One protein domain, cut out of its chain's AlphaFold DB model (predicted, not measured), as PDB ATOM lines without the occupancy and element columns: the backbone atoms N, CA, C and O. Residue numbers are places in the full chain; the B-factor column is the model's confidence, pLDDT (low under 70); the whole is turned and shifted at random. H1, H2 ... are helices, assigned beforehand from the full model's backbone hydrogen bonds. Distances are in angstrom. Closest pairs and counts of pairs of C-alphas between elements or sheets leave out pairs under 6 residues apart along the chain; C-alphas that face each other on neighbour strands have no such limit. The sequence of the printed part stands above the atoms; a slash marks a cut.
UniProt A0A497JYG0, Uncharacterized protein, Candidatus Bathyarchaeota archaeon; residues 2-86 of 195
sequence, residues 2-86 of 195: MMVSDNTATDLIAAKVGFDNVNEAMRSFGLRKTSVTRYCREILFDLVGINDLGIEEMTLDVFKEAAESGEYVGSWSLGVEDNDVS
ATOM      1  N   MET A   2     152.368 163.607 211.704       94.50
ATOM      2  CA  MET A   2     153.807 163.323 211.496       94.50
ATOM      3  C   MET A   2     154.199 162.724 210.131       94.50
ATOM      4  O   MET A   2     155.206 163.152 209.571       94.50
ATOM      5  N   MET A   3     153.433 161.766 209.586       96.06
ATOM      6  CA  MET A   3     153.819 161.027 208.364       96.06
ATOM      7  C   MET A   3     153.969 161.929 207.131       96.06
ATOM      8  O   MET A   3     154.921 161.784 206.367       96.06
ATOM      9  N   VAL A   4     153.035 162.867 206.963       95.62
ATOM     10  CA  VAL A   4     152.936 163.767 205.800       95.62
ATOM     11  C   VAL A   4     153.190 165.235 206.155       95.62
ATOM     12  O   VAL A   4     153.111 166.094 205.291       95.62
ATOM     13  N   SER A   5     153.515 165.527 207.419       95.00
ATOM     14  CA  SER A   5     153.668 166.893 207.941       95.00
ATOM     15  C   SER A   5     152.403 167.758 207.809       95.00
ATOM     16  O   SER A   5     152.474 168.911 207.405       95.00
ATOM     17  N   ASP A   6     151.244 167.185 208.139       96.62
ATOM     18  CA  ASP A   6     149.940 167.863 208.066       96.62
ATOM     19  C   ASP A   6     149.790 168.906 209.185       96.62
ATOM     20  O   ASP A   6     149.665 168.524 210.352       96.62
ATOM     21  N   ASN A   7     149.792 170.186 208.801       94.31
ATOM     22  CA  ASN A   7     149.708 171.339 209.698       94.31
ATOM     23  C   ASN A   7     148.342 171.465 210.389       94.31
ATOM     24  O   ASN A   7     148.296 171.722 211.587       94.31
ATOM     25  N   THR A   8     147.233 171.215 209.688       94.00
ATOM     26  CA  THR A   8     145.884 171.282 210.276       94.00
ATOM     27  C   THR A   8     145.726 170.254 211.394       94.00
ATOM     28  O   THR A   8     145.216 170.557 212.471       94.00
ATOM     29  N   ALA A   9     146.204 169.029 211.170       96.81
ATOM     30  CA  ALA A   9     146.222 167.994 212.193       96.81
ATOM     31  C   ALA A   9     147.157 168.352 213.361       96.81
ATOM     32  O   ALA A   9     146.833 168.001 214.495       96.81
ATOM     33  N   THR A  10     148.290 169.024 213.105       96.38
ATOM     34  CA  THR A  10     149.165 169.552 214.170       96.38
ATOM     35  C   THR A  10     148.401 170.536 215.042       96.38
ATOM     36  O   THR A  10     148.344 170.339 216.253       96.38
ATOM     37  N   ASP A  11     147.753 171.530 214.435       95.12
ATOM     38  CA  ASP A  11     147.048 172.592 215.154       95.12
ATOM     39  C   ASP A  11     145.898 172.038 216.003       95.12
ATOM     40  O   ASP A  11     145.742 172.417 217.160       95.12
ATOM     41  N   LEU A  12     145.133 171.072 215.481       96.56
ATOM     42  CA  LEU A  12     144.057 170.418 216.236       96.56
ATOM     43  C   LEU A  12     144.576 169.632 217.449       96.56
ATOM     44  O   LEU A  12     143.942 169.628 218.507       96.56
ATOM     45  N   ILE A  13     145.720 168.953 217.314       96.81
ATOM     46  CA  ILE A  13     146.351 168.243 218.432       96.81
ATOM     47  C   ILE A  13     146.917 169.251 219.436       96.81
ATOM     48  O   ILE A  13     146.695 169.087 220.634       96.81
ATOM     49  N   ALA A  14     147.590 170.301 218.967       96.06
ATOM     50  CA  ALA A  14     148.133 171.361 219.808       96.06
ATOM     51  C   ALA A  14     147.029 172.072 220.602       96.06
ATOM     52  O   ALA A  14     147.176 172.238 221.807       96.06
ATOM     53  N   ALA A  15     145.884 172.374 219.987       96.06
ATOM     54  CA  ALA A  15     144.731 172.963 220.669       96.06
ATOM     55  C   ALA A  15     144.141 172.033 221.745       96.06
ATOM     56  O   ALA A  15     143.631 172.491 222.764       96.06
ATOM     57  N   LYS A  16     144.216 170.710 221.539       97.81
ATOM     58  CA  LYS A  16     143.749 169.714 222.514       97.81
ATOM     59  C   LYS A  16     144.735 169.509 223.668       97.81
ATOM     60  O   LYS A  16     144.302 169.271 224.792       97.81
ATOM     61  N   VAL A  17     146.035 169.512 223.380       97.56
ATOM     62  CA  VAL A  17     147.100 169.216 224.353       97.56
ATOM     63  C   VAL A  17     147.530 170.470 225.112       97.56
ATOM     64  O   VAL A  17     147.763 170.382 226.309       97.56
ATOM     65  N   GLY A  18     147.603 171.621 224.450       97.75
ATOM     66  CA  GLY A  18     148.107 172.887 224.980       97.75
ATOM     67  C   GLY A  18     149.634 173.003 224.911       97.75
ATOM     68  O   GLY A  18     150.357 172.077 225.286       97.75
ATOM     69  N   PHE A  19     150.138 174.161 224.468       96.31
ATOM     70  CA  PHE A  19     151.581 174.426 224.368       96.31
ATOM     71  C   PHE A  19     152.294 174.362 225.722       96.31
ATOM     72  O   PHE A  19     153.397 173.826 225.802       96.31
ATOM     73  N   ASP A  20     151.650 174.811 226.802       97.19
ATOM     74  CA  ASP A  20     152.225 174.747 228.150       97.19
ATOM     75  C   ASP A  20     152.539 173.314 228.579       97.19
ATOM     76  O   ASP A  20     153.631 173.061 229.085       97.19
ATOM     77  N   ASN A  21     151.640 172.370 228.287       98.31
ATOM     78  CA  ASN A  21     151.837 170.953 228.592       98.31
ATOM     79  C   ASN A  21     152.977 170.350 227.759       98.31
ATOM     80  O   ASN A  21     153.789 169.583 228.280       98.31
ATOM     81  N   VAL A  22     153.080 170.716 226.474       97.50
ATOM     82  CA  VAL A  22     154.195 170.291 225.607       97.50
ATOM     83  C   VAL A  22     155.523 170.823 226.150       97.50
ATOM     84  O   VAL A  22     156.469 170.059 226.346       97.50
ATOM     85  N   ASN A  23     155.587 172.118 226.449       97.38
ATOM     86  CA  ASN A  23     156.793 172.773 226.942       97.38
ATOM     87  C   ASN A  23     157.180 172.282 228.346       97.38
ATOM     88  O   ASN A  23     158.364 172.136 228.650       97.38
ATOM     89  N   GLU A  24     156.210 171.992 229.214       98.06
ATOM     90  CA  GLU A  24     156.459 171.399 230.528       98.06
ATOM     91  C   GLU A  24     157.026 169.987 230.412       98.06
ATOM     92  O   GLU A  24     158.016 169.676 231.081       98.06
ATOM     93  N   ALA A  25     156.491 169.168 229.503       98.12
ATOM     94  CA  ALA A  25     157.054 167.856 229.213       98.12
ATOM     95  C   ALA A  25     158.519 167.971 228.758       98.12
ATOM     96  O   ALA A  25     159.388 167.308 229.327       98.12
ATOM     97  N   MET A  26     158.834 168.877 227.821       98.25
ATOM     98  CA  MET A  26     160.218 169.121 227.384       98.25
ATOM     99  C   MET A  26     161.128 169.532 228.553       98.25
ATOM    100  O   MET A  26     162.199 168.948 228.753       98.25
ATOM    101  N   ARG A  27     160.675 170.464 229.404       98.12
ATOM    102  CA  ARG A  27     161.410 170.878 230.612       98.12
ATOM    103  C   ARG A  27     161.630 169.724 231.591       98.12
ATOM    104  O   ARG A  27     162.714 169.649 232.172       98.12
ATOM    105  N   SER A  28     160.660 168.822 231.751       98.12
ATOM    106  CA  SER A  28     160.774 167.645 232.626       98.12
ATOM    107  C   SER A  28     161.870 166.670 232.169       98.12
ATOM    108  O   SER A  28     162.541 166.051 232.991       98.12
ATOM    109  N   PHE A  29     162.149 166.624 230.862       98.19
ATOM    110  CA  PHE A  29     163.264 165.880 230.265       98.19
ATOM    111  C   PHE A  29     164.600 166.650 230.290       98.19
ATOM    112  O   PHE A  29     165.638 166.169 229.810       98.19
ATOM    113  N   GLY A  30     164.602 167.861 230.849       98.12
ATOM    114  CA  GLY A  30     165.741 168.773 230.862       98.12
ATOM    115  C   GLY A  30     166.048 169.391 229.496       98.12
ATOM    116  O   GLY A  30     167.203 169.738 229.263       98.12
ATOM    117  N   LEU A  31     165.056 169.487 228.605       98.00
ATOM    118  CA  LEU A  31     165.147 170.117 227.284       98.00
ATOM    119  C   LEU A  31     164.622 171.555 227.401       98.00
ATOM    120  O   LEU A  31     163.442 171.826 227.198       98.00
ATOM    121  N   ARG A  32     165.473 172.468 227.876       95.50
ATOM    122  CA  ARG A  32     165.073 173.837 228.257       95.50
ATOM    123  C   ARG A  32     165.175 174.838 227.110       95.50
ATOM    124  O   ARG A  32     164.649 175.936 227.247       95.50
ATOM    125  N   LYS A  33     165.866 174.484 226.027       94.75
ATOM    126  CA  LYS A  33     165.996 175.292 224.805       94.75
ATOM    127  C   LYS A  33     164.994 174.873 223.726       94.75
ATOM    128  O   LYS A  33     165.071 175.378 222.612       94.75
ATOM    129  N   THR A  34     164.102 173.937 224.049       95.31
ATOM    130  CA  THR A  34     163.041 173.454 223.173       95.31
ATOM    131  C   THR A  34     161.715 174.054 223.619       95.31
ATOM    132  O   THR A  34     161.273 173.802 224.741       95.31
ATOM    133  N   SER A  35     161.089 174.838 222.747       93.31
ATOM    134  CA  SER A  35     159.805 175.494 222.992       93.31
ATOM    135  C   SER A  35     158.926 175.463 221.752       93.31
ATOM    136  O   SER A  35     159.418 175.544 220.630       93.31
ATOM    137  N   VAL A  36     157.619 175.367 221.980       93.50
ATOM    138  CA  VAL A  36     156.567 175.564 220.981       93.50
ATOM    139  C   VAL A  36     155.612 176.622 221.519       93.50
ATOM    140  O   VAL A  36     155.212 176.573 222.681       93.50
ATOM    141  N   THR A  37     155.285 177.599 220.691       91.38
ATOM    142  CA  THR A  37     154.626 178.855 221.065       91.38
ATOM    143  C   THR A  37     153.544 179.276 220.079       91.38
ATOM    144  O   THR A  37     152.744 180.152 220.415       91.38
ATOM    145  N   ARG A  38     153.509 178.680 218.880       89.94
ATOM    146  CA  ARG A  38     152.592 179.053 217.802       89.94
ATOM    147  C   ARG A  38     151.964 177.842 217.131       89.94
ATOM    148  O   ARG A  38     152.514 176.743 217.097       89.94
ATOM    149  N   TYR A  39     150.785 178.059 216.567       91.88
ATOM    150  CA  TYR A  39     150.172 177.142 215.622       91.88
ATOM    151  C   TYR A  39     150.893 177.218 214.274       91.88
ATOM    152  O   TYR A  39     151.391 178.267 213.860       91.88
ATOM    153  N   CYS A  40     150.895 176.113 213.528       91.88
ATOM    154  CA  CYS A  40     151.475 176.067 212.190       91.88
ATOM    155  C   CYS A  40     150.842 177.115 211.270       91.88
ATOM    156  O   CYS A  40     151.532 177.706 210.443       91.88
ATOM    157  N   ARG A  41     149.536 177.361 211.410       90.50
ATOM    158  CA  ARG A  41     148.834 178.391 210.639       90.50
ATOM    159  C   ARG A  41     149.368 179.798 210.896       90.50
ATOM    160  O   ARG A  41     149.577 180.522 209.933       90.50
ATOM    161  N   GLU A  42     149.629 180.155 212.150       89.38
ATOM    162  CA  GLU A  42     150.182 181.469 212.508       89.38
ATOM    163  C   GLU A  42     151.574 181.658 211.896       89.38
ATOM    164  O   GLU A  42     151.860 182.703 211.317       89.38
ATOM    165  N   ILE A  43     152.408 180.612 211.935       88.38
ATOM    166  CA  ILE A  43     153.747 180.620 211.322       88.38
ATOM    167  C   ILE A  43     153.660 180.844 209.809       88.38
ATOM    168  O   ILE A  43     154.449 181.596 209.241       88.38
ATOM    169  N   LEU A  44     152.712 180.186 209.134       88.94
ATOM    170  CA  LEU A  44     152.525 180.364 207.696       88.94
ATOM    171  C   LEU A  44     152.006 181.765 207.362       88.94
ATOM    172  O   LEU A  44     152.493 182.369 206.416       88.94
ATOM    173  N   PHE A  45     151.054 182.296 208.123       89.38
ATOM    174  CA  PHE A  45     150.515 183.634 207.879       89.38
ATOM    175  C   PHE A  45     151.559 184.735 208.093       89.38
ATOM    176  O   PHE A  45     151.691 185.615 207.242       89.38
ATOM    177  N   ASP A  46     152.385 184.630 209.135       86.56
ATOM    178  CA  ASP A  46     153.508 185.555 209.312       86.56
ATOM    179  C   ASP A  46     154.480 185.491 208.132       86.56
ATOM    180  O   ASP A  46     154.967 186.527 207.687       86.56
ATOM    181  N   LEU A  47     154.714 184.303 207.562       85.38
ATOM    182  CA  LEU A  47     155.614 184.139 206.421       85.38
ATOM    183  C   LEU A  47     155.218 185.019 205.228       85.38
ATOM    184  O   LEU A  47     156.099 185.500 204.519       85.38
ATOM    185  N   VAL A  48     153.918 185.246 205.033       86.69
ATOM    186  CA  VAL A  48     153.357 186.099 203.971       86.69
ATOM    187  C   VAL A  48     153.024 187.514 204.462       86.69
ATOM    188  O   VAL A  48     152.288 188.243 203.805       86.69
ATOM    189  N   GLY A  49     153.568 187.915 205.615       84.69
ATOM    190  CA  GLY A  49     153.454 189.268 206.155       84.69
ATOM    191  C   GLY A  49     152.113 189.592 206.818       84.69
ATOM    192  O   GLY A  49     151.823 190.768 207.011       84.69
ATOM    193  N   ILE A  50     151.304 188.585 207.166       83.94
ATOM    194  CA  ILE A  50     149.992 188.774 207.797       83.94
ATOM    195  C   ILE A  50     150.050 188.288 209.246       83.94
ATOM    196  O   ILE A  50     150.229 187.102 209.511       83.94
ATOM    197  N   ASN A  51     149.875 189.201 210.197       80.00
ATOM    198  CA  ASN A  51     150.045 188.928 211.628       80.00
ATOM    199  C   ASN A  51     148.982 189.584 212.528       80.00
ATOM    200  O   ASN A  51     149.075 189.496 213.751       80.00
ATOM    201  N   ASP A  52     147.964 190.207 211.940       82.12
ATOM    202  CA  ASP A  52     146.909 190.966 212.618       82.12
ATOM    203  C   ASP A  52     145.505 190.345 212.493       82.12
ATOM    204  O   ASP A  52     144.545 190.878 213.050       82.12
ATOM    205  N   LEU A  53     145.378 189.201 211.813       84.06
ATOM    206  CA  LEU A  53     144.112 188.482 211.650       84.06
ATOM    207  C   LEU A  53     143.790 187.555 212.826       84.06
ATOM    208  O   LEU A  53     144.676 186.920 213.404       84.06
ATOM    209  N   GLY A  54     142.497 187.395 213.121       85.88
ATOM    210  CA  GLY A  54     142.020 186.308 213.975       85.88
ATOM    211  C   GLY A  54     142.205 184.936 213.311       85.88
ATOM    212  O   GLY A  54     142.210 184.813 212.084       85.88
ATOM    213  N   ILE A  55     142.315 183.866 214.108       82.12
ATOM    214  CA  ILE A  55     142.509 182.488 213.606       82.12
ATOM    215  C   ILE A  55     141.390 182.064 212.638       82.12
ATOM    216  O   ILE A  55     141.634 181.287 211.707       82.12
ATOM    217  N   GLU A  56     140.167 182.553 212.845       85.88
ATOM    218  CA  GLU A  56     138.998 182.294 212.001       85.88
ATOM    219  C   GLU A  56     139.112 182.939 210.612       85.88
ATOM    220  O   GLU A  56     138.556 182.418 209.645       85.88
ATOM    221  N   GLU A  57     139.853 184.041 210.505       89.38
ATOM    222  CA  GLU A  57     140.062 184.803 209.270       89.38
ATOM    223  C   GLU A  57     141.257 184.273 208.462       89.38
ATOM    224  O   GLU A  57     141.358 184.512 207.257       89.38
ATOM    225  N   MET A  58     142.128 183.478 209.096       89.31
ATOM    226  CA  MET A  58     143.283 182.825 208.477       89.31
ATOM    227  C   MET A  58     142.882 181.647 207.568       89.31
ATOM    228  O   MET A  58     143.161 180.476 207.845       89.31
ATOM    229  N   THR A  59     142.191 181.946 206.470       90.44
ATOM    230  CA  THR A  59     141.719 180.946 205.502       90.44
ATOM    231  C   THR A  59     142.774 180.608 204.443       90.44
ATOM    232  O   THR A  59     143.685 181.385 204.163       90.44
ATOM    233  N   LEU A  60     142.645 179.441 203.801       87.50
ATOM    234  CA  LEU A  60     143.558 179.040 202.723       87.50
ATOM    235  C   LEU A  60     143.542 180.003 201.532       87.50
ATOM    236  O   LEU A  60     144.561 180.129 200.861       87.50
ATOM    237  N   ASP A  61     142.409 180.643 201.255       90.31
ATOM    238  CA  ASP A  61     142.287 181.564 200.125       90.31
ATOM    239  C   ASP A  61     143.026 182.874 200.411       90.31
ATOM    240  O   ASP A  61     143.824 183.299 199.580       90.31
ATOM    241  N   VAL A  62     142.892 183.416 201.630       89.06
ATOM    242  CA  VAL A  62     143.675 184.579 202.090       89.06
ATOM    243  C   VAL A  62     145.175 184.284 202.036       89.06
ATOM    244  O   VAL A  62     145.951 185.091 201.528       89.06
ATOM    245  N   PHE A  63     145.597 183.105 202.508       89.06
ATOM    246  CA  PHE A  63     147.007 182.717 202.447       89.06
ATOM    247  C   PHE A  63     147.527 182.649 201.005       89.06
ATOM    248  O   PHE A  63     148.624 183.125 200.730       89.06
ATOM    249  N   LYS A  64     146.760 182.051 200.083       88.19
ATOM    250  CA  LYS A  64     147.166 181.935 198.675       88.19
ATOM    251  C   LYS A  64     147.303 183.301 198.017       88.19
ATOM    252  O   LYS A  64     148.322 183.533 197.382       88.19
ATOM    253  N   GLU A  65     146.324 184.182 198.207       88.62
ATOM    254  CA  GLU A  65     146.347 185.543 197.663       88.62
ATOM    255  C   GLU A  65     147.584 186.315 198.148       88.62
ATOM    256  O   GLU A  65     148.300 186.918 197.352       88.62
ATOM    257  N   ALA A  66     147.911 186.219 199.438       85.00
ATOM    258  CA  ALA A  66     149.109 186.849 199.989       85.00
ATOM    259  C   ALA A  66     150.411 186.218 199.455       85.00
ATOM    260  O   ALA A  66     151.363 186.925 199.111       85.00
ATOM    261  N   ALA A  67     150.447 184.886 199.338       84.19
ATOM    262  CA  ALA A  67     151.609 184.138 198.862       84.19
ATOM    263  C   ALA A  67     151.907 184.346 197.365       84.19
ATOM    264  O   ALA A  67     153.045 184.138 196.944       84.19
ATOM    265  N   GLU A  68     150.922 184.761 196.557       82.44
ATOM    266  CA  GLU A  68     151.098 185.055 195.125       82.44
ATOM    267  C   GLU A  68     152.103 186.181 194.864       82.44
ATOM    268  O   GLU A  68     152.782 186.165 193.836       82.44
ATOM    269  N   SER A  69     152.256 187.114 195.809       73.88
ATOM    270  CA  SER A  69     153.286 188.158 195.744       73.88
ATOM    271  C   SER A  69     154.712 187.586 195.698       73.88
ATOM    272  O   SER A  69     155.621 188.227 195.175       73.88
ATOM    273  N   GLY A  70     154.915 186.373 196.231       66.31
ATOM    274  CA  GLY A  70     156.218 185.719 196.354       66.31
ATOM    275  C   GLY A  70     157.158 186.366 197.379       66.31
ATOM    276  O   GLY A  70     158.278 185.880 197.556       66.31
ATOM    277  N   GLU A  71     156.728 187.431 198.058       69.06
ATOM    278  CA  GLU A  71     157.509 188.110 199.087       69.06
ATOM    279  C   GLU A  71     157.288 187.439 200.443       69.06
ATOM    280  O   GLU A  71     156.278 187.631 201.115       69.06
ATOM    281  N   TYR A  72     158.268 186.638 200.861       72.62
ATOM    282  CA  TYR A  72     158.294 186.079 202.206       72.62
ATOM    283  C   TYR A  72     159.041 187.032 203.144       72.62
ATOM    284  O   TYR A  72     160.272 187.055 203.161       72.62
ATOM    285  N   VAL A  73     158.289 187.837 203.894       68.31
ATOM    286  CA  VAL A  73     158.800 188.918 204.766       68.31
ATOM    287  C   VAL A  73     158.615 188.636 206.263       68.31
ATOM    288  O   VAL A  73     158.857 189.509 207.094       68.31
ATOM    289  N   GLY A  74     158.191 187.418 206.610       64.94
ATOM    290  CA  GLY A  74     157.890 187.019 207.982       64.94
ATOM    291  C   GLY A  74     159.061 187.116 208.958       64.94
ATOM    292  O   GLY A  74     160.224 186.865 208.628       64.94
ATOM    293  N   SER A  75     158.723 187.455 210.197       64.12
ATOM    294  CA  SER A  75     159.654 187.749 211.283       64.12
ATOM    295  C   SER A  75     160.153 186.496 212.016       64.12
ATOM    296  O   SER A  75     161.284 186.470 212.517       64.12
ATOM    297  N   TRP A  76     159.362 185.417 212.041       61.72
ATOM    298  CA  TRP A  76     159.618 184.285 212.942       61.72
ATOM    299  C   TRP A  76     160.681 183.301 212.454       61.72
ATOM    300  O   TRP A  76     161.112 182.434 213.205       61.72
ATOM    301  N   SER A  77     161.196 183.439 211.232       54.97
ATOM    302  CA  SER A  77     162.338 182.621 210.792       54.97
ATOM    303  C   SER A  77     163.703 183.142 211.281       54.97
ATOM    304  O   SER A  77     164.710 182.458 211.085       54.97
ATOM    305  N   LEU A  78     163.757 184.308 211.952       52.53
ATOM    306  CA  LEU A  78     165.011 185.026 212.244       52.53
ATOM    307  C   LEU A  78     165.227 185.447 213.723       52.53
ATOM    308  O   LEU A  78     166.260 186.047 214.022       52.53
ATOM    309  N   GLY A  79     164.326 185.120 214.666       55.38
ATOM    310  CA  GLY A  79     164.421 185.510 216.092       55.38
ATOM    311  C   GLY A  79     164.024 184.403 217.086       55.38
ATOM    312  O   GLY A  79     163.274 183.498 216.730       55.38
ATOM    313  N   VAL A  80     164.556 184.438 218.320       57.56
ATOM    314  CA  VAL A  80     164.556 183.292 219.269       57.56
ATOM    315  C   VAL A  80     163.675 183.425 220.522       57.56
ATOM    316  O   VAL A  80     163.472 182.415 221.189       57.56
ATOM    317  N   GLU A  81     163.182 184.612 220.893       61.16
ATOM    318  CA  GLU A  81     162.570 184.797 222.230       61.16
ATOM    319  C   GLU A  81     161.115 184.307 222.365       61.16
ATOM    320  O   GLU A  81     160.733 183.893 223.456       61.16
ATOM    321  N   ASP A  82     160.322 184.287 221.290       73.12
ATOM    322  CA  ASP A  82     158.913 183.841 221.303       73.12
ATOM    323  C   ASP A  82     158.608 182.959 220.085       73.12
ATOM    324  O   ASP A  82     157.719 183.224 219.286       73.12
ATOM    325  N   ASN A  83     159.453 181.950 219.880       78.12
ATOM    326  CA  ASN A  83     159.446 181.157 218.660       78.12
ATOM    327  C   ASN A  83     159.472 179.651 218.945       78.12
ATOM    328  O   ASN A  83     159.898 179.184 220.010       78.12
ATOM    329  N   ASP A  84     159.058 178.888 217.941       89.56
ATOM    330  CA  ASP A  84     159.179 177.441 217.903       89.56
ATOM    331  C   ASP A  84     160.639 177.070 217.630       89.56
ATOM    332  O   ASP A  84     161.117 177.095 216.492       89.56
ATOM    333  N   VAL A  85     161.380 176.745 218.688       91.62
ATOM    334  CA  VAL A  85     162.827 176.516 218.616       91.62
ATOM    335  C   VAL A  85     163.240 175.252 219.350       91.62
ATOM    336  O   VAL A  85     162.553 174.749 220.233       91.62
ATOM    337  N   SER A  86     164.390 174.717 218.953       94.62
ATOM    338  CA  SER A  86     165.091 173.624 219.624       94.62
ATOM    339  C   SER A  86     166.572 173.685 219.239       94.62
ATOM    340  O   SER A  86     166.979 174.500 218.407       94.62
TER     341      SER A  86
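What this domain is: This is residues 2 to 86 of the 195 residues of an uncharacterized protein of Candidatus Bathyarchaeota archaeon (UniProt A0A497JYG0). H1 and H3 meet near their beginnings as a corner, with H2 and H4 at opposite ends of an elongated domain. Residues 68 to 86 fold back past H3. Under half of the 85 printed residues form four named helices, H1 to H4, all helix, with no named strand. It is only just compact, close to loose, with radius of gyration of the C-alphas 14.1 A and spans 42, 26 and 25 A.

How they stand to each other: H1, residues 7 to 17, touches H3, residues 40 to 47, at a steep tilt of 56 degrees; their closest C-alphas, 7 and 40, are 5.6 A apart. H4, residues 60 to 67, is close to H3 but not clearly touching. H2, residues 19 to 28, meets H1 only through their tight link. Every O i to N i+4 helix pair is within hydrogen-bond range.

Where its parts are: H1 runs 15.0 A from C-alpha 7 at (149.708, 171.339, 209.698); H4 ends at C-alpha 67, (151.609, 184.138, 198.862).

The domain as a whole: The printed part has no cut; pLDDT is under 70 in residues 70 to 71 and 73 to 81.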